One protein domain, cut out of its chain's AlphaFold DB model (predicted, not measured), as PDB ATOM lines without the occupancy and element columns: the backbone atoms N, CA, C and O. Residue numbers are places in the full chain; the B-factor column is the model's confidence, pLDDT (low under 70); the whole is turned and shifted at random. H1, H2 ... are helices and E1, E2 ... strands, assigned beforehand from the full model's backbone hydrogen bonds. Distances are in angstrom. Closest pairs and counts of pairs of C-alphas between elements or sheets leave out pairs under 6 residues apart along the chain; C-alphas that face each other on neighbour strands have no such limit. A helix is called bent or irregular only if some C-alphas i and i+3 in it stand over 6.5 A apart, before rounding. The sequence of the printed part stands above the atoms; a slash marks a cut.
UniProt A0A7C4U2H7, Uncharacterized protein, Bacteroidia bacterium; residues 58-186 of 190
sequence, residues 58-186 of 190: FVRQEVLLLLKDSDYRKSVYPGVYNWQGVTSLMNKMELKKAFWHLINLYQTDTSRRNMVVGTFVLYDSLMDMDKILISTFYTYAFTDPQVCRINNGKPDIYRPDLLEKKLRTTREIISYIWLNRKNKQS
ATOM      1  N   PHE A  58     -34.247 -58.891  -6.088       84.94
ATOM      2  CA  PHE A  58     -35.624 -58.686  -6.492       84.94
ATOM      3  C   PHE A  58     -35.623 -57.917  -7.805       84.94
ATOM      4  O   PHE A  58     -34.989 -56.868  -7.927       84.94
ATOM      5  N   VAL A  59     -36.318 -58.470  -8.793       86.56
ATOM      6  CA  VAL A  59     -36.391 -57.935 -10.150       86.56
ATOM      7  C   VAL A  59     -37.830 -57.521 -10.419       86.56
ATOM      8  O   VAL A  59     -38.747 -58.328 -10.269       86.56
ATOM      9  N   ARG A  60     -38.036 -56.261 -10.801       90.62
ATOM     10  CA  ARG A  60     -39.369 -55.722 -11.096       90.62
ATOM     11  C   ARG A  60     -39.813 -56.036 -12.519       90.62
ATOM     12  O   ARG A  60     -39.006 -56.369 -13.389       90.62
ATOM     13  N   GLN A  61     -41.111 -55.854 -12.762       89.69
ATOM     14  CA  GLN A  61     -41.746 -56.106 -14.056       89.69
ATOM     15  C   GLN A  61     -41.051 -55.377 -15.214       89.69
ATOM     16  O   GLN A  61     -40.833 -55.975 -16.261       89.69
ATOM     17  N   GLU A  62     -40.640 -54.128 -15.001       90.44
ATOM     18  CA  GLU A  62     -39.877 -53.322 -15.962       90.44
ATOM     19  C   GLU A  62     -38.627 -54.054 -16.481       90.44
ATOM     20  O   GLU A  62     -38.348 -54.079 -17.677       90.44
ATOM     21  N   VAL A  63     -37.891 -54.718 -15.588       90.31
ATOM     22  CA  VAL A  63     -36.689 -55.470 -15.954       90.31
ATOM     23  C   VAL A  63     -37.055 -56.788 -16.625       90.31
ATOM     24  O   VAL A  63     -36.412 -57.178 -17.595       90.31
ATOM     25  N   LEU A  64     -38.121 -57.455 -16.175       88.94
ATOM     26  CA  LEU A  64     -38.627 -58.657 -16.841       88.94
ATOM     27  C   LEU A  64     -39.053 -58.377 -18.291       88.94
ATOM     28  O   LEU A  64     -38.831 -59.229 -19.151       88.94
ATOM     29  N   LEU A  65     -39.610 -57.194 -18.578       91.06
ATOM     30  CA  LEU A  65     -39.930 -56.764 -19.943       91.06
ATOM     31  C   LEU A  65     -38.669 -56.662 -20.805       91.06
ATOM     32  O   LEU A  65     -38.660 -57.189 -21.911       91.06
ATOM     33  N   LEU A  66     -37.570 -56.101 -20.289       90.62
ATOM     34  CA  LEU A  66     -36.291 -56.032 -21.019       90.62
ATOM     35  C   LEU A  66     -35.734 -57.411 -21.388       90.62
ATOM     36  O   LEU A  66     -35.015 -57.538 -22.379       90.62
ATOM     37  N   LEU A  67     -36.024 -58.431 -20.578       86.00
ATOM     38  CA  LEU A  67     -35.566 -59.800 -20.816       86.00
ATOM     39  C   LEU A  67     -36.450 -60.552 -21.822       86.00
ATOM     40  O   LEU A  67     -35.959 -61.465 -22.482       86.00
ATOM     41  N   LYS A  68     -37.737 -60.198 -21.920       88.50
ATOM     42  CA  LYS A  68     -38.748 -60.953 -22.681       88.50
ATOM     43  C   LYS A  68     -39.154 -60.292 -23.996       88.50
ATOM     44  O   LYS A  68     -39.448 -60.997 -24.955       88.50
ATOM     45  N   ASP A  69     -39.185 -58.966 -24.040       91.94
ATOM     46  CA  ASP A  69     -39.666 -58.188 -25.176       91.94
ATOM     47  C   ASP A  69     -38.485 -57.544 -25.916       91.94
ATOM     48  O   ASP A  69     -37.800 -56.646 -25.415       91.94
ATOM     49  N   SER A  70     -38.237 -58.032 -27.134       90.00
ATOM     50  CA  SER A  70     -37.135 -57.565 -27.976       90.00
ATOM     51  C   SER A  70     -37.304 -56.109 -28.406       90.00
ATOM     52  O   SER A  70     -36.320 -55.370 -28.447       90.00
ATOM     53  N   ASP A  71     -38.525 -55.676 -28.707       93.69
ATOM     54  CA  ASP A  71     -38.779 -54.329 -29.209       93.69
ATOM     55  C   ASP A  71     -38.749 -53.318 -28.066       93.69
ATOM     56  O   ASP A  71     -38.132 -52.255 -28.192       93.69
ATOM     57  N   TYR A  72     -39.269 -53.704 -26.898       94.12
ATOM     58  CA  TYR A  72     -39.055 -52.960 -25.663       94.12
ATOM     59  C   TYR A  72     -37.561 -52.782 -25.385       94.12
ATOM     60  O   TYR A  72     -37.086 -51.659 -25.193       94.12
ATOM     61  N   ARG A  73     -36.790 -53.872 -25.450       93.19
ATOM     62  CA  ARG A  73     -35.341 -53.852 -25.235       93.19
ATOM     63  C   ARG A  73     -34.615 -52.946 -26.233       93.19
ATOM     64  O   ARG A  73     -33.758 -52.173 -25.815       93.19
ATOM     65  N   LYS A  74     -34.968 -52.986 -27.522       94.19
ATOM     66  CA  LYS A  74     -34.403 -52.090 -28.551       94.19
ATOM     67  C   LYS A  74     -34.745 -50.622 -28.298       94.19
ATOM     68  O   LYS A  74     -33.921 -49.759 -28.582       94.19
ATOM     69  N   SER A  75     -35.928 -50.335 -27.746       96.00
ATOM     70  CA  SER A  75     -36.310 -48.964 -27.378       96.00
ATOM     71  C   SER A  75     -35.441 -48.401 -26.246       96.00
ATOM     72  O   SER A  75     -35.154 -47.206 -26.222       96.00
ATOM     73  N   VAL A  76     -34.970 -49.256 -25.331       96.88
ATOM     74  CA  VAL A  76     -34.096 -48.863 -24.215       96.88
ATOM     75  C   VAL A  76     -32.622 -48.840 -24.617       96.88
ATOM     76  O   VAL A  76     -31.913 -47.906 -24.245       96.88
ATOM     77  N   TYR A  77     -32.171 -49.820 -25.404       96.38
ATOM     78  CA  TYR A  77     -30.781 -49.971 -25.845       96.38
ATOM     79  C   TYR A  77     -30.668 -49.868 -27.373       96.38
ATOM     80  O   TYR A  77     -30.430 -50.878 -28.047       96.38
ATOM     81  N   PRO A  78     -30.842 -48.669 -27.956       95.56
ATOM     82  CA  PRO A  78     -30.571 -48.480 -29.370       95.56
ATOM     83  C   PRO A  78     -29.082 -48.719 -29.649       95.56
ATOM     84  O   PRO A  78     -28.227 -48.499 -28.790       95.56
ATOM     85  N   GLY A  79     -28.749 -49.109 -30.883       93.25
ATOM     86  CA  GLY A  79     -27.346 -49.243 -31.293       93.25
ATOM     87  C   GLY A  79     -26.560 -47.932 -31.151       93.25
ATOM     88  O   GLY A  79     -25.383 -47.951 -30.801       93.25
ATOM     89  N   VAL A  80     -27.230 -46.791 -31.367       94.44
ATOM     90  CA  VAL A  80     -26.678 -45.447 -31.163       94.44
ATOM     91  C   VAL A  80     -27.718 -44.569 -30.471       94.44
ATOM     92  O   VAL A  80     -28.805 -44.336 -31.003       94.44
ATOM     93  N   TYR A  81     -27.369 -44.053 -29.294       96.75
ATOM     94  CA  TYR A  81     -28.178 -43.061 -28.585       96.75
ATOM     95  C   TYR A  81     -28.119 -41.712 -29.309       96.75
ATOM     96  O   TYR A  81     -27.047 -41.273 -29.726       96.75
ATOM     97  N   ASN A  82     -29.263 -41.046 -29.456       97.06
ATOM     98  CA  ASN A  82     -29.366 -39.754 -30.132       97.06
ATOM     99  C   ASN A  82     -30.499 -38.899 -29.539       97.06
ATOM    100  O   ASN A  82     -31.397 -39.398 -28.862       97.06
ATOM    101  N   TRP A  83     -30.453 -37.596 -29.809       97.00
ATOM    102  CA  TRP A  83     -31.404 -36.627 -29.260       97.00
ATOM    103  C   TRP A  83     -32.832 -36.801 -29.785       97.00
ATOM    104  O   TRP A  83     -33.774 -36.582 -29.031       97.00
ATOM    105  N   GLN A  84     -33.012 -37.253 -31.030       96.94
ATOM    106  CA  GLN A  84     -34.343 -37.526 -31.579       96.94
ATOM    107  C   GLN A  84     -35.051 -38.638 -30.788       96.94
ATOM    108  O   GLN A  84     -36.236 -38.517 -30.479       96.94
ATOM    109  N   GLY A  85     -34.315 -39.690 -30.411       97.06
ATOM    110  CA  GLY A  85     -34.806 -40.760 -29.545       97.06
ATOM    111  C   GLY A  85     -35.237 -40.235 -28.177       97.06
ATOM    112  O   GLY A  85     -36.347 -40.526 -27.735       97.06
ATOM    113  N   VAL A  86     -34.415 -39.383 -27.552       97.62
ATOM    114  CA  VAL A  86     -34.762 -38.723 -26.281       97.62
ATOM    115  C   VAL A  86     -36.054 -37.920 -26.409       97.62
ATOM    116  O   VAL A  86     -36.971 -38.121 -25.615       97.62
ATOM    117  N   THR A  87     -36.161 -37.050 -27.417       96.75
ATOM    118  CA  THR A  87     -37.358 -36.226 -27.637       96.75
ATOM    119  C   THR A  87     -38.596 -37.090 -27.857       96.75
ATOM    120  O   THR A  87     -39.639 -36.829 -27.261       96.75
ATOM    121  N   SER A  88     -38.489 -38.160 -28.650       97.56
ATOM    122  CA  SER A  88     -39.604 -39.087 -28.857       97.56
ATOM    123  C   SER A  88     -40.049 -39.761 -27.557       97.56
ATOM    124  O   SER A  88     -41.250 -39.931 -27.360       97.56
ATOM    125  N   LEU A  89     -39.117 -40.184 -26.700       97.62
ATOM    126  CA  LEU A  89     -39.441 -40.838 -25.429       97.62
ATOM    127  C   LEU A  89     -40.068 -39.851 -24.437       97.62
ATOM    128  O   LEU A  89     -41.047 -40.189 -23.779       97.62
ATOM    129  N   MET A  90     -39.561 -38.617 -24.379       95.69
ATOM    130  CA  MET A  90     -40.140 -37.555 -23.550       95.69
ATOM    131  C   MET A  90     -41.561 -37.196 -23.981       95.69
ATOM    132  O   MET A  90     -42.443 -37.121 -23.134       95.69
ATOM    133  N   ASN A  91     -41.808 -37.054 -25.285       95.12
ATOM    134  CA  ASN A  91     -43.144 -36.754 -25.810       95.12
ATOM    135  C   ASN A  91     -44.160 -37.865 -25.504       95.12
ATOM    136  O   ASN A  91     -45.348 -37.593 -25.367       95.12
ATOM    137  N   LYS A  92     -43.695 -39.113 -25.385       95.25
ATOM    138  CA  LYS A  92     -44.508 -40.269 -24.978       95.25
ATOM    139  C   LYS A  92     -44.600 -40.445 -23.457       95.25
ATOM    140  O   LYS A  92     -45.196 -41.414 -23.006       95.25
ATOM    141  N   MET A  93     -43.999 -39.548 -22.672       92.06
ATOM    142  CA  MET A  93     -43.892 -39.647 -21.210       92.06
ATOM    143  C   MET A  93     -43.182 -40.922 -20.714       92.06
ATOM    144  O   MET A  93     -43.317 -41.316 -19.556       92.06
ATOM    145  N   GLU A  94     -42.338 -41.538 -21.550       94.62
ATOM    146  CA  GLU A  94     -41.494 -42.689 -21.199       94.62
ATOM    147  C   GLU A  94     -40.195 -42.216 -20.514       94.62
ATOM    148  O   GLU A  94     -39.076 -42.491 -20.962       94.62
ATOM    149  N   LEU A  95     -40.338 -41.444 -19.428       95.75
ATOM    150  CA  LEU A  95     -39.246 -40.652 -18.852       95.75
ATOM    151  C   LEU A  95     -38.068 -41.493 -18.359       95.75
ATOM    152  O   LEU A  95     -36.926 -41.111 -18.595       95.75
ATOM    153  N   LYS A  96     -38.309 -42.660 -17.745       95.56
ATOM    154  CA  LYS A  96     -37.219 -43.534 -17.278       95.56
ATOM    155  C   LYS A  96     -36.301 -43.920 -18.450       95.56
ATOM    156  O   LYS A  96     -35.082 -43.764 -18.358       95.56
ATOM    157  N   LYS A  97     -36.871 -44.317 -19.597       97.31
ATOM    158  CA  LYS A  97     -36.107 -44.605 -20.825       97.31
ATOM    159  C   LYS A  97     -35.418 -43.356 -21.371       97.31
ATOM    160  O   LYS A  97     -34.238 -43.411 -21.708       97.31
ATOM    161  N   ALA A  98     -36.119 -42.222 -21.427       98.12
ATOM    162  CA  ALA A  98     -35.538 -40.965 -21.905       98.12
ATOM    163  C   ALA A  98     -34.311 -40.551 -21.073       98.12
ATOM    164  O   ALA A  98     -33.278 -40.160 -21.619       98.12
ATOM    165  N   PHE A  99     -34.394 -40.690 -19.751       98.00
ATOM    166  CA  PHE A  99     -33.307 -40.384 -18.827       98.00
ATOM    167  C   PHE A  99     -32.136 -41.353 -18.982       98.00
ATOM    168  O   PHE A  99     -30.985 -40.922 -18.959       98.00
ATOM    169  N   TRP A 100     -32.400 -42.634 -19.242       98.00
ATOM    170  CA  TRP A 100     -31.350 -43.587 -19.598       98.00
ATOM    171  C   TRP A 100     -30.611 -43.192 -20.877       98.00
ATOM    172  O   TRP A 100     -29.378 -43.210 -20.919       98.00
ATOM    173  N   HIS A 101     -31.347 -42.780 -21.909       98.44
ATOM    174  CA  HIS A 101     -30.756 -42.304 -23.160       98.44
ATOM    175  C   HIS A 101     -29.896 -41.059 -22.936       98.44
ATOM    176  O   HIS A 101     -28.779 -40.991 -23.445       98.44
ATOM    177  N   LEU A 102     -30.365 -40.114 -22.119       98.31
ATOM    178  CA  LEU A 102     -29.605 -38.924 -21.734       98.31
ATOM    179  C   LEU A 102     -28.316 -39.255 -20.968       98.31
ATOM    180  O   LEU A 102     -27.272 -38.678 -21.270       98.31
ATOM    181  N   ILE A 103     -28.352 -40.200 -20.020       97.69
ATOM    182  CA  ILE A 103     -27.151 -40.656 -19.295       97.69
ATOM    183  C   ILE A 103     -26.107 -41.201 -20.279       97.69
ATOM    184  O   ILE A 103     -24.923 -40.886 -20.166       97.69
ATOM    185  N   ASN A 104     -26.531 -41.991 -21.270       97.56
ATOM    186  CA  ASN A 104     -25.615 -42.525 -22.279       97.56
ATOM    187  C   ASN A 104     -25.107 -41.427 -23.232       97.56
ATOM    188  O   ASN A 104     -23.914 -41.394 -23.531       97.56
ATOM    189  N   LEU A 105     -25.962 -40.477 -23.633       97.56
ATOM    190  CA  LEU A 105     -25.558 -39.308 -24.423       97.56
ATOM    191  C   LEU A 105     -24.543 -38.426 -23.700       97.56
ATOM    192  O   LEU A 105     -23.628 -37.918 -24.335       97.56
ATOM    193  N   TYR A 106     -24.634 -38.286 -22.377       97.12
ATOM    194  CA  TYR A 106     -23.622 -37.563 -21.606       97.12
ATOM    195  C   TYR A 106     -22.214 -38.144 -21.817       97.12
ATOM    196  O   TYR A 106     -21.217 -37.417 -21.839       97.12
ATOM    197  N   GLN A 107     -22.113 -39.465 -21.991       92.25
ATOM    198  CA  GLN A 107     -20.837 -40.133 -22.229       92.25
ATOM    199  C   GLN A 107     -20.360 -39.986 -23.674       92.25
ATOM    200  O   GLN A 107     -19.163 -39.780 -23.881       92.25
ATOM    201  N   THR A 108     -21.264 -40.124 -24.646       93.38
ATOM    202  CA  THR A 108     -20.916 -40.238 -26.071       93.38
ATOM    203  C   THR A 108     -20.906 -38.904 -26.812       93.38
ATOM    204  O   THR A 108     -20.101 -38.722 -27.718       93.38
ATOM    205  N   ASP A 109     -21.748 -37.955 -26.413       95.19
ATOM    206  CA  ASP A 109     -21.874 -36.629 -27.012       95.19
ATOM    207  C   ASP A 109     -21.315 -35.559 -26.073       95.19
ATOM    208  O   ASP A 109     -22.025 -34.800 -25.404       95.19
ATOM    209  N   THR A 110     -19.986 -35.515 -26.007       93.00
ATOM    210  CA  THR A 110     -19.256 -34.630 -25.094       93.00
ATOM    211  C   THR A 110     -19.520 -33.147 -25.363       93.00
ATOM    212  O   THR A 110     -19.497 -32.352 -24.425       93.00
ATOM    213  N   SER A 111     -19.845 -32.785 -26.608       96.00
ATOM    214  CA  SER A 111     -20.131 -31.410 -27.034       96.00
ATOM    215  C   SER A 111     -21.416 -30.832 -26.427       96.00
ATOM    216  O   SER A 111     -21.523 -29.621 -26.242       96.00
ATOM    217  N   ARG A 112     -22.384 -31.692 -26.070       95.81
ATOM    218  CA  ARG A 112     -23.713 -31.296 -25.567       95.81
ATOM    219  C   ARG A 112     -24.002 -31.783 -24.146       95.81
ATOM    220  O   ARG A 112     -25.155 -31.803 -23.719       95.81
ATOM    221  N   ARG A 113     -22.970 -32.098 -23.356       95.62
ATOM    222  CA  ARG A 113     -23.120 -32.484 -21.936       95.62
ATOM    223  C   ARG A 113     -23.917 -31.477 -21.112       95.62
ATOM    224  O   ARG A 113     -24.774 -31.877 -20.328       95.62
ATOM    225  N   ASN A 114     -23.697 -30.183 -21.338       95.44
ATOM    226  CA  ASN A 114     -24.427 -29.123 -20.640       95.44
ATOM    227  C   ASN A 114     -25.936 -29.180 -20.911       95.44
ATOM    228  O   ASN A 114     -26.721 -28.876 -20.021       95.44
ATOM    229  N   MET A 115     -26.350 -29.616 -22.105       96.75
ATOM    230  CA  MET A 115     -27.765 -29.792 -22.435       96.75
ATOM    231  C   MET A 115     -28.375 -30.964 -21.657       96.75
ATOM    232  O   MET A 115     -29.494 -30.851 -21.159       96.75
ATOM    233  N   VAL A 116     -27.629 -32.061 -21.484       97.19
ATOM    234  CA  VAL A 116     -28.060 -33.194 -20.649       97.19
ATOM    235  C   VAL A 116     -28.237 -32.755 -19.194       97.19
ATOM    236  O   VAL A 116     -29.299 -32.957 -18.611       97.19
ATOM    237  N   VAL A 117     -27.218 -32.106 -18.619       96.69
ATOM    238  CA  VAL A 117     -27.261 -31.622 -17.230       96.69
ATOM    239  C   VAL A 117     -28.375 -30.594 -17.048       96.69
ATOM    240  O   VAL A 117     -29.157 -30.704 -16.107       96.69
ATOM    241  N   GLY A 118     -28.492 -29.633 -17.969       95.44
ATOM    242  CA  GLY A 118     -29.546 -28.622 -17.961       95.44
ATOM    243  C   GLY A 118     -30.939 -29.243 -17.989       95.44
ATOM    244  O   GLY A 118     -31.804 -28.829 -17.225       95.44
ATOM    245  N   THR A 119     -31.136 -30.299 -18.783       96.19
ATOM    246  CA  THR A 119     -32.406 -31.038 -18.814       96.19
ATOM    247  C   THR A 119     -32.743 -31.620 -17.445       96.19
ATOM    248  O   THR A 119     -33.841 -31.402 -16.941       96.19
ATOM    249  N   PHE A 120     -31.804 -32.304 -16.790       97.06
ATOM    250  CA  PHE A 120     -32.067 -32.857 -15.460       97.06
ATOM    251  C   PHE A 120     -32.281 -31.780 -14.398       97.06
ATOM    252  O   PHE A 120     -33.139 -31.944 -13.541       97.06
ATOM    253  N   VAL A 121     -31.571 -30.655 -14.480       94.81
ATOM    254  CA  VAL A 121     -31.791 -29.501 -13.597       94.81
ATOM    255  C   VAL A 121     -33.194 -28.902 -13.764       94.81
ATOM    256  O   VAL A 121     -33.784 -28.464 -12.774       94.81
ATOM    257  N   LEU A 122     -33.738 -28.881 -14.984       93.38
ATOM    258  CA  LEU A 122     -35.111 -28.436 -15.232       93.38
ATOM    259  C   LEU A 122     -36.117 -29.386 -14.574       93.38
ATOM    260  O   LEU A 122     -36.966 -28.935 -13.805       93.38
ATOM    261  N   TYR A 123     -35.979 -30.693 -14.801       94.50
ATOM    262  CA  TYR A 123     -36.853 -31.696 -14.184       94.50
ATOM    263  C   TYR A 123     -36.713 -31.757 -12.657       94.50
ATOM    264  O   TYR A 123     -37.701 -32.011 -11.977       94.50
ATOM    265  N   ASP A 124     -35.542 -31.439 -12.096       95.06
ATOM    266  CA  ASP A 124     -35.318 -31.408 -10.641       95.06
ATOM    267  C   ASP A 124     -36.216 -30.404  -9.905       95.06
ATOM    268  O   ASP A 124     -36.444 -30.526  -8.707       95.06
ATOM    269  N   SER A 125     -36.755 -29.405 -10.611       89.88
ATOM    270  CA  SER A 125     -37.737 -28.482 -10.029       89.88
ATOM    271  C   SER A 125     -39.123 -29.103  -9.816       89.88
ATOM    272  O   SER A 125     -39.920 -28.550  -9.065       89.88
ATOM    273  N   LEU A 126     -39.403 -30.233 -10.470       89.81
ATOM    274  CA  LEU A 126     -40.703 -30.904 -10.475       89.81
ATOM    275  C   LEU A 126     -40.676 -32.238  -9.720       89.81
ATOM    276  O   LEU A 126     -41.711 -32.697  -9.245       89.81
ATOM    277  N   MET A 127     -39.514 -32.887  -9.649       92.75
ATOM    278  CA  MET A 127     -39.358 -34.241  -9.119       92.75
ATOM    279  C   MET A 127     -37.946 -34.464  -8.567       92.75
ATOM    280  O   MET A 127     -36.997 -33.811  -8.993       92.75
ATOM    281  N   ASP A 128     -37.796 -35.428  -7.655       93.31
ATOM    282  CA  ASP A 128     -36.509 -35.787  -7.043       93.31
ATOM    283  C   ASP A 128     -35.588 -36.496  -8.054       93.31
ATOM    284  O   ASP A 128     -35.495 -37.728  -8.104       93.31
ATOM    285  N   MET A 129     -34.893 -35.722  -8.891       95.88
ATOM    286  CA  MET A 129     -34.127 -36.286 -10.005       95.88
ATOM    287  C   MET A 129     -32.939 -37.138  -9.565       95.88
ATOM    288  O   MET A 129     -32.571 -38.071 -10.271       95.88
ATOM    289  N   ASP A 130     -32.354 -36.887  -8.396       96.12
ATOM    290  CA  ASP A 130     -31.313 -37.750  -7.838       96.12
ATOM    291  C   ASP A 130     -31.819 -39.172  -7.571       96.12
ATOM    292  O   ASP A 130     -31.168 -40.138  -7.977       96.12
ATOM    293  N   LYS A 131     -33.009 -39.319  -6.981       95.94
ATOM    294  CA  LYS A 131     -33.645 -40.632  -6.785       95.94
ATOM    295  C   LYS A 131     -34.001 -41.288  -8.116       95.94
ATOM    296  O   LYS A 131     -33.692 -42.463  -8.323       95.94
ATOM    297  N   ILE A 132     -34.585 -40.528  -9.041       97.12
ATOM    298  CA  ILE A 132     -35.017 -41.040 -10.348       97.12
ATOM    299  C   ILE A 132     -33.827 -41.509 -11.190       97.12
ATOM    300  O   ILE A 132     -33.906 -42.555 -11.833       97.12
ATOM    301  N   LEU A 133     -32.706 -40.785 -11.182       97.69
ATOM    302  CA  LEU A 133     -31.504 -41.175 -11.922       97.69
ATOM    303  C   LEU A 133     -30.876 -42.456 -11.363       97.69
ATOM    304  O   LEU A 133     -30.449 -43.316 -12.136       97.69
ATOM    305  N   ILE A 134     -30.870 -42.619 -10.039       97.19
ATOM    306  CA  ILE A 134     -30.445 -43.865  -9.393       97.19
ATOM    307  C   ILE A 134     -31.389 -45.014  -9.767       97.19
ATOM    308  O   ILE A 134     -30.926 -46.052 -10.233       97.19
ATOM    309  N   SER A 135     -32.702 -44.812  -9.653       96.62
ATOM    310  CA  SER A 135     -33.725 -45.769 -10.096       96.62
ATOM    311  C   SER A 135     -33.539 -46.192 -11.549       96.62
ATOM    312  O   SER A 135     -33.486 -47.386 -11.852       96.62
ATOM    313  N   THR A 136     -33.344 -45.227 -12.440       97.56
ATOM    314  CA  THR A 136     -33.101 -45.454 -13.866       97.56
ATOM    315  C   THR A 136     -31.852 -46.307 -14.079       97.56
ATOM    316  O   THR A 136     -31.895 -47.293 -14.816       97.56
ATOM    317  N   PHE A 137     -30.753 -45.985 -13.388       97.19
ATOM    318  CA  PHE A 137     -29.522 -46.767 -13.456       97.19
ATOM    319  C   PHE A 137     -29.738 -48.216 -12.997       97.19
ATOM    320  O   PHE A 137     -29.435 -49.142 -13.746       97.19
ATOM    321  N   TYR A 138     -30.308 -48.432 -11.809       95.06
ATOM    322  CA  TYR A 138     -30.544 -49.781 -11.275       95.06
ATOM    323  C   TYR A 138     -31.603 -50.567 -12.057       95.06
ATOM    324  O   TYR A 138     -31.666 -51.787 -11.942       95.06
ATOM    325  N   THR A 139     -32.414 -49.894 -12.873       95.44
ATOM    326  CA  THR A 139     -33.370 -50.544 -13.773       95.44
ATOM    327  C   THR A 139     -32.699 -51.052 -15.047       95.44
ATOM    328  O   THR A 139     -32.932 -52.191 -15.439       95.44
ATOM    329  N   TYR A 140     -31.859 -50.239 -15.695       96.06
ATOM    330  CA  TYR A 140     -31.383 -50.548 -17.049       96.06
ATOM    331  C   TYR A 140     -29.921 -50.976 -17.144       96.06
ATOM    332  O   TYR A 140     -29.553 -51.631 -18.117       96.06
ATOM    333  N   ALA A 141     -29.067 -50.650 -16.175       95.00
ATOM    334  CA  ALA A 141     -27.634 -50.908 -16.312       95.00
ATOM    335  C   ALA A 141     -27.284 -52.405 -16.256       95.00
ATOM    336  O   ALA A 141     -26.382 -52.854 -16.959       95.00
ATOM    337  N   PHE A 142     -28.018 -53.189 -15.461       90.56
ATOM    338  CA  PHE A 142     -27.766 -54.624 -15.274       90.56
ATOM    339  C   PHE A 142     -28.245 -55.499 -16.436       90.56
ATOM    340  O   PHE A 142     -27.848 -56.652 -16.534       90.56
ATOM    341  N   THR A 143     -29.081 -54.961 -17.322       91.31
ATOM    342  CA  THR A 143     -29.606 -55.649 -18.512       91.31
ATOM    343  C   THR A 143     -29.118 -55.022 -19.821       91.31
ATOM    344  O   THR A 143     -29.471 -55.495 -20.909       91.31
ATOM    345  N   ASP A 144     -28.259 -54.000 -19.728       93.88
ATOM    346  CA  ASP A 144     -27.608 -53.370 -20.870       93.88
ATOM    347  C   ASP A 144     -26.739 -54.406 -21.608       93.88
ATOM    348  O   ASP A 144     -25.830 -54.978 -20.999       93.88
ATOM    349  N   PRO A 145     -26.973 -54.661 -22.910       92.88
ATOM    350  CA  PRO A 145     -26.190 -55.623 -23.686       92.88
ATOM    351  C   PRO A 145     -24.688 -55.296 -23.749       92.88
ATOM    352  O   PRO A 145     -23.879 -56.196 -23.979       92.88
ATOM    353  N   GLN A 146     -24.284 -54.039 -23.525       93.50
ATOM    354  CA  GLN A 146     -22.870 -53.653 -23.428       93.50
ATOM    355  C   GLN A 146     -22.207 -54.159 -22.139       93.50
ATOM    356  O   GLN A 146     -20.987 -54.280 -22.086       93.50
ATOM    357  N   VAL A 147     -23.003 -54.428 -21.103       92.38
ATOM    358  CA  VAL A 147     -22.545 -54.745 -19.744       92.38
ATOM    359  C   VAL A 147     -22.795 -56.205 -19.382       92.38
ATOM    360  O   VAL A 147     -21.949 -56.853 -18.763       92.38
ATOM    361  N   CYS A 148     -23.964 -56.716 -19.763       90.12
ATOM    362  CA  CYS A 148     -24.481 -58.009 -19.353       90.12
ATOM    363  C   CYS A 148     -24.902 -58.844 -20.565       90.12
ATOM    364  O   CYS A 148     -25.511 -58.350 -21.516       90.12
ATOM    365  N   ARG A 149     -24.620 -60.145 -20.508       88.31
ATOM    366  CA  ARG A 149     -25.225 -61.159 -21.382       88.31
ATOM    367  C   ARG A 149     -26.238 -61.949 -20.575       88.31
ATOM    368  O   ARG A 149     -26.139 -62.025 -19.356       88.31
ATOM    369  N   ILE A 150     -27.234 -62.509 -21.244       79.19
ATOM    370  CA  ILE A 150     -28.209 -63.387 -20.600       79.19
ATOM    371  C   ILE A 150     -27.870 -64.795 -21.069       79.19
ATOM    372  O   ILE A 150     -28.142 -65.140 -22.216       79.19
ATOM    373  N   ASN A 151     -27.255 -65.584 -20.191       78.75
ATOM    374  CA  ASN A 151     -26.846 -66.956 -20.473       78.75
ATOM    375  C   ASN A 151     -27.742 -67.897 -19.658       78.75
ATOM    376  O   ASN A 151     -27.757 -67.831 -18.430       78.75
ATOM    377  N   ASN A 152     -28.519 -68.758 -20.325       73.25
ATOM    378  CA  ASN A 152     -29.455 -69.699 -19.684       73.25
ATOM    379  C   ASN A 152     -30.400 -69.032 -18.661       73.25
ATOM    380  O   ASN A 152     -30.602 -69.534 -17.557       73.25
ATOM    381  N   GLY A 153     -30.939 -67.858 -19.009       66.75
ATOM    382  CA  GLY A 153     -31.843 -67.092 -18.143       66.75
ATOM    383  C   GLY A 153     -31.172 -66.412 -16.943       66.75
ATOM    384  O   GLY A 153     -31.865 -65.768 -16.159       66.75
ATOM    385  N   LYS A 154     -29.844 -66.514 -16.800       70.12
ATOM    386  CA  LYS A 154     -29.071 -65.839 -15.753       70.12
ATOM    387  C   LYS A 154     -28.299 -64.647 -16.337       70.12
ATOM    388  O   LYS A 154     -27.679 -64.795 -17.394       70.12
ATOM    389  N   PRO A 155     -28.332 -63.470 -15.684       75.94
ATOM    390  CA  PRO A 155     -27.499 -62.342 -16.077       75.94
ATOM    391  C   PRO A 155     -26.028 -62.635 -15.753       75.94
ATOM    392  O   PRO A 155     -25.692 -62.999 -14.629       75.94
ATOM    393  N   ASP A 156     -25.164 -62.469 -16.749       86.62
ATOM    394  CA  ASP A 156     -23.711 -62.575 -16.658       86.62
ATOM    395  C   ASP A 156     -23.082 -61.212 -16.986       86.62
ATOM    396  O   ASP A 156     -23.087 -60.762 -18.140       86.62
ATOM    397  N   ILE A 157     -22.593 -60.523 -15.950       89.94
ATOM    398  CA  ILE A 157     -21.973 -59.196 -16.062       89.94
ATOM    399  C   ILE A 157     -20.534 -59.372 -16.555       89.94
ATOM    400  O   ILE A 157     -19.586 -59.439 -15.776       89.94
ATOM    401  N   TYR A 158     -20.378 -59.420 -17.873       93.56
ATOM    402  CA  TYR A 158     -19.091 -59.639 -18.532       93.56
ATOM    403  C   TYR A 158     -18.247 -58.359 -18.687       93.56
ATOM    404  O   TYR A 158     -17.058 -58.444 -18.992       93.56
ATOM    405  N   ARG A 159     -18.839 -57.168 -18.495       94.81
ATOM    406  CA  ARG A 159     -18.140 -55.864 -18.532       94.81
ATOM    407  C   ARG A 159     -18.412 -55.024 -17.279       94.81
ATOM    408  O   ARG A 159     -19.092 -53.994 -17.357       94.81
ATOM    409  N   PRO A 160     -17.887 -55.440 -16.111       94.81
ATOM    410  CA  PRO A 160     -18.041 -54.686 -14.865       94.81
ATOM    411  C   PRO A 160     -17.414 -53.284 -14.942       94.81
ATOM    412  O   PRO A 160     -17.929 -52.347 -14.336       94.81
ATOM    413  N   ASP A 161     -16.370 -53.108 -15.755       96.25
ATOM    414  CA  ASP A 161     -15.731 -51.819 -16.030       96.25
ATOM    415  C   ASP A 161     -16.700 -50.806 -16.669       96.25
ATOM    416  O   ASP A 161     -16.742 -49.633 -16.288       96.25
ATOM    417  N   LEU A 162     -17.527 -51.256 -17.623       95.31
ATOM    418  CA  LEU A 162     -18.528 -50.403 -18.266       95.31
ATOM    419  C   LEU A 162     -19.691 -50.089 -17.322       95.31
ATOM    420  O   LEU A 162     -20.187 -48.960 -17.335       95.31
ATOM    421  N   LEU A 163     -20.095 -51.050 -16.487       95.50
ATOM    422  CA  LEU A 163     -21.107 -50.835 -15.453       95.50
ATOM    423  C   LEU A 163     -20.671 -49.740 -14.474       95.50
ATOM    424  O   LEU A 163     -21.415 -48.789 -14.227       95.50
ATOM    425  N   GLU A 164     -19.445 -49.846 -13.955       95.81
ATOM    426  CA  GLU A 164     -18.874 -48.874 -13.028       95.81
ATOM    427  C   GLU A 164     -18.736 -47.496 -13.680       95.81
ATOM    428  O   GLU A 164     -19.118 -46.482 -13.092       95.81
ATOM    429  N   LYS A 165     -18.268 -47.443 -14.934       96.19
ATOM    430  CA  LYS A 165     -18.187 -46.191 -15.695       96.19
ATOM    431  C   LYS A 165     -19.556 -45.519 -15.830       96.19
ATOM    432  O   LYS A 165     -19.648 -44.307 -15.634       96.19
ATOM    433  N   LYS A 166     -20.613 -46.279 -16.144       96.06
ATOM    434  CA  LYS A 166     -21.993 -45.762 -16.214       96.06
ATOM    435  C   LYS A 166     -22.467 -45.262 -14.850       96.06
ATOM    436  O   LYS A 166     -22.982 -44.150 -14.778       96.06
ATOM    437  N   LEU A 167     -22.204 -45.997 -13.765       97.12
ATOM    438  CA  LEU A 167     -22.552 -45.566 -12.407       97.12
ATOM    439  C   LEU A 167     -21.857 -44.256 -12.026       97.12
ATOM    440  O   LEU A 167     -22.487 -43.346 -11.484       97.12
ATOM    441  N   ARG A 168     -20.560 -44.144 -12.326       97.75
ATOM    442  CA  ARG A 168     -19.778 -42.928 -12.084       97.75
ATOM    443  C   ARG A 168     -20.362 -41.739 -12.839       97.75
ATOM    444  O   ARG A 168     -20.546 -40.691 -12.234       97.75
ATOM    445  N   THR A 169     -20.709 -41.910 -14.114       96.75
ATOM    446  CA  THR A 169     -21.372 -40.859 -14.899       96.75
ATOM    447  C   THR A 169     -22.712 -40.447 -14.296       96.75
ATOM    448  O   THR A 169     -22.972 -39.256 -14.158       96.75
ATOM    449  N   THR A 170     -23.552 -41.398 -13.882       97.94
ATOM    450  CA  THR A 170     -24.822 -41.068 -13.220       97.94
ATOM    451  C   THR A 170     -24.588 -40.245 -11.950       97.94
ATOM    452  O   THR A 170     -25.254 -39.236 -11.735       97.94
ATOM    453  N   ARG A 171     -23.601 -40.621 -11.126       98.19
ATOM    454  CA  ARG A 171     -23.237 -39.879  -9.906       98.19
ATOM    455  C   ARG A 171     -22.693 -38.480 -10.199       98.19
ATOM    456  O   ARG A 171     -23.000 -37.543  -9.467       98.19
ATOM    457  N   GLU A 172     -21.914 -38.327 -11.263       97.81
ATOM    458  CA  GLU A 172     -21.414 -37.030 -11.730       97.81
ATOM    459  C   GLU A 172     -22.577 -36.093 -12.092       97.81
ATOM    460  O   GLU A 172     -22.649 -34.975 -11.587       97.81
ATOM    461  N   ILE A 173     -23.554 -36.582 -12.865       97.94
ATOM    462  CA  ILE A 173     -24.775 -35.834 -13.204       97.94
ATOM    463  C   ILE A 173     -25.543 -35.424 -11.938       97.94
ATOM    464  O   ILE A 173     -25.906 -34.259 -11.785       97.94
ATOM    465  N   ILE A 174     -25.743 -36.354 -10.997       97.88
ATOM    466  CA  ILE A 174     -26.404 -36.077  -9.709       97.88
ATOM    467  C   ILE A 174     -25.658 -34.991  -8.919       97.88
ATOM    468  O   ILE A 174     -26.277 -34.135  -8.289       97.88
ATOM    469  N   SER A 175     -24.329 -34.977  -8.992       97.62
ATOM    470  CA  SER A 175     -23.508 -33.987  -8.291       97.62
ATOM    471  C   SER A 175     -23.759 -32.569  -8.816       97.62
ATOM    472  O   SER A 175     -23.837 -31.630  -8.021       97.62
ATOM    473  N   TYR A 176     -23.977 -32.403 -10.127       96.12
ATOM    474  CA  TYR A 176     -24.394 -31.118 -10.703       96.12
ATOM    475  C   TYR A 176     -25.784 -30.681 -10.233       96.12
ATOM    476  O   TYR A 176     -25.992 -29.501  -9.945       96.12
ATOM    477  N   ILE A 177     -26.724 -31.621 -10.100       95.75
ATOM    478  CA  ILE A 177     -28.064 -31.337  -9.565       95.75
ATOM    479  C   ILE A 177     -27.954 -30.818  -8.128       95.75
ATOM    480  O   ILE A 177     -28.498 -29.763  -7.798       95.75
ATOM    481  N   TRP A 178     -27.183 -31.497  -7.278       96.31
ATOM    482  CA  TRP A 178     -26.958 -31.061  -5.901       96.31
ATOM    483  C   TRP A 178     -26.261 -29.701  -5.809       96.31
ATOM    484  O   TRP A 178     -26.638 -28.881  -4.970       96.31
ATOM    485  N   LEU A 179     -25.281 -29.431  -6.676       95.44
ATOM    486  CA  LEU A 179     -24.639 -28.119  -6.759       95.44
ATOM    487  C   LEU A 179     -25.663 -27.026  -7.097       95.44
ATOM    488  O   LEU A 179     -25.703 -25.988  -6.439       95.44
ATOM    489  N   ASN A 180     -26.545 -27.280  -8.064       94.31
ATOM    490  CA  ASN A 180     -27.611 -26.354  -8.427       94.31
ATOM    491  C   ASN A 180     -28.604 -26.114  -7.272       94.31
ATOM    492  O   ASN A 180     -28.963 -24.965  -7.008       94.31
ATOM    493  N   ARG A 181     -28.997 -27.160  -6.529       94.12
ATOM    494  CA  ARG A 181     -29.834 -27.027  -5.319       94.12
ATOM    495  C   ARG A 181     -29.168 -26.119  -4.271       94.12
ATOM    496  O   ARG A 181     -29.817 -25.215  -3.746       94.12
ATOM    497  N   LYS A 182     -27.863 -26.296  -4.017       94.31
ATOM    498  CA  LYS A 182     -27.082 -25.440  -3.097       94.31
ATOM    499  C   LYS A 182     -27.004 -23.983  -3.572       94.31
ATOM    500  O   LYS A 182     -27.155 -23.058  -2.771       94.31
ATOM    501  N   ASN A 183     -26.811 -23.762  -4.870       91.25
ATOM    502  CA  ASN A 183     -26.743 -22.417  -5.448       91.25
ATOM    503  C   ASN A 183     -28.083 -21.675  -5.330       91.25
ATOM    504  O   ASN A 183     -28.104 -20.508  -4.949       91.25
ATOM    505  N   LYS A 184     -29.213 -22.358  -5.554       89.38
ATOM    506  CA  LYS A 184     -30.552 -21.777  -5.342       89.38
ATOM    507  C   LYS A 184     -30.781 -21.354  -3.885       89.38
ATOM    508  O   LYS A 184     -31.301 -20.272  -3.631       89.38
ATOM    509  N   GLN A 185     -30.346 -22.170  -2.923       85.44
ATOM    510  CA  GLN A 185     -30.493 -21.866  -1.493       85.44
ATOM    511  C   GLN A 185     -29.627 -20.686  -1.031       85.44
ATOM    512  O   GLN A 185     -30.044 -19.926  -0.160       85.44
ATOM    513  N   SER A 186     -28.426 -20.526  -1.590       79.44
ATOM    514  CA  SER A 186     -27.531 -19.407  -1.260       79.44
ATOM    515  C   SER A 186     -27.931 -18.101  -1.954       79.44
ATOM    516  O   SER A 186     -27.811 -17.040  -1.347       79.44
TER     517      SER A 186
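Overview. This is residues 58 to 186 of the 190 residues of an uncharacterized protein of Bacteroidia bacterium (UniProt A0A7C4U2H7). This is an elongated helical body in which the long helix H7 runs side by side with H6, H4 crosses over the pair, H5 folds back alongside H4 and also crosses H7, and H3 packs on H4 farther out, apart from both H6 and H7. A small strand hairpin, E1 and E2, makes one end of the long axis and the last residues of H7 make the other, while the short helices H1 and H2 lie toward the hairpin end, H2 on H4 and H1 only grazing H6. The printed part has 129 residues with seven named helices and two named strands, in the order H1, H2, H3, H4, H5, H6, E1, E2, H7, and the two strands form an antiparallel sheet of order E1 - E2. The class is mostly helix, and the whole is compact, with a radius of gyration of the C-alphas of 14.9 A and spans of 53 by 30 by 29 A.

Along the chain. Begin at C-alpha 148, at (-24.481, -58.009, -19.353), where E1 opens; it covers residues 148 to 151. E2 follows as residues 154 to 157. Find C-alpha 160 at (-18.041, -54.686, -14.865); from there H7, residues 160 to 186, runs 39.0 A to C-alpha 186 at (-27.531, -19.407, -1.260). H6 is residues 129 to 140, 16.1 A long. H4 is residues 95 to 108, 19.7 A, and H5 is residues 110 to 123, 20.9 A. H5 is irregular: C-alphas 111 and 114 are 8.0 A apart. H3 is residues 83 to 91, 12.2 A. H2 is residues 70 to 76, and H1 is residues 61 to 68, beginning at C-alpha 61, (-41.746, -56.106, -14.056).

Arrangement. Look first at the hairpin of E1 and E2, antiparallel at 147 degrees, where N 149 and O 156 are 2.9 A apart and N 156 and O 149 are 2.8 A apart, both within hydrogen-bond range. E1 and H7 are apart. Move along H7 to its residues 167 to 177, which touch H6, closest at the C-alphas of Asp 130 and Ile 174, 5.5 A; the tilt is shallow, 12 degrees, opposite ways. H4 is the hub, touching five other helices. Its residues 96 to 100 touch H6 about perpendicular, at 85 degrees, with the C-alphas of Lys 96 and Thr 136 closest at 5.7 A. Its residues 103 to 107 touch H7 about perpendicular, at 76 degrees, with the C-alphas of Ile 103 and Thr 170 closest at 6.5 A. H3 and H4 form a helical hairpin at a shallow tilt of 16 degrees, the C-alphas of Val 86 and Ala 98 being closest at 5.0 A. H4 and H5 form another at 27 degrees, with the C-alphas of Tyr 106 and Arg 113 closest at 5.1 A. H5 touches H7 at a steep tilt of 55 degrees, closest at the C-alphas of Val 121 and Ile 177, 5.8 A. H2 touches H4 at a steep tilt of 65 degrees, with the C-alphas of Val 76 and Lys 97 closest at 5.8 A. H1 and H2 touch only at the corner, and H1 and H6 only just touch, with 3 pairs of C-alphas within 8 A, the closest being Val 63 and Thr 139 at 6.3 A. H3 and H5 are apart. The packing of the helices is part aligned, part crossed: of 8 touching pairs given a tilt, 4 are shallow. Each O i to N i+4 pair is within hydrogen-bond range in H1, H2, H3, H6 and H7, against 9 of 10 in H4 and 8 of 10 in H5.

Size, cuts and confidence. The two C-alphas farthest apart are those of Asn 152 and Ser 186, 53.6 A. The printed part runs from residue 58 to 186 and has no cut. No link is long; those from H2 to H3 and from H6 to E1 are short, and the others are tight. The mean pLDDT of the printed part is 93.5, and residue 153 is the one under 70.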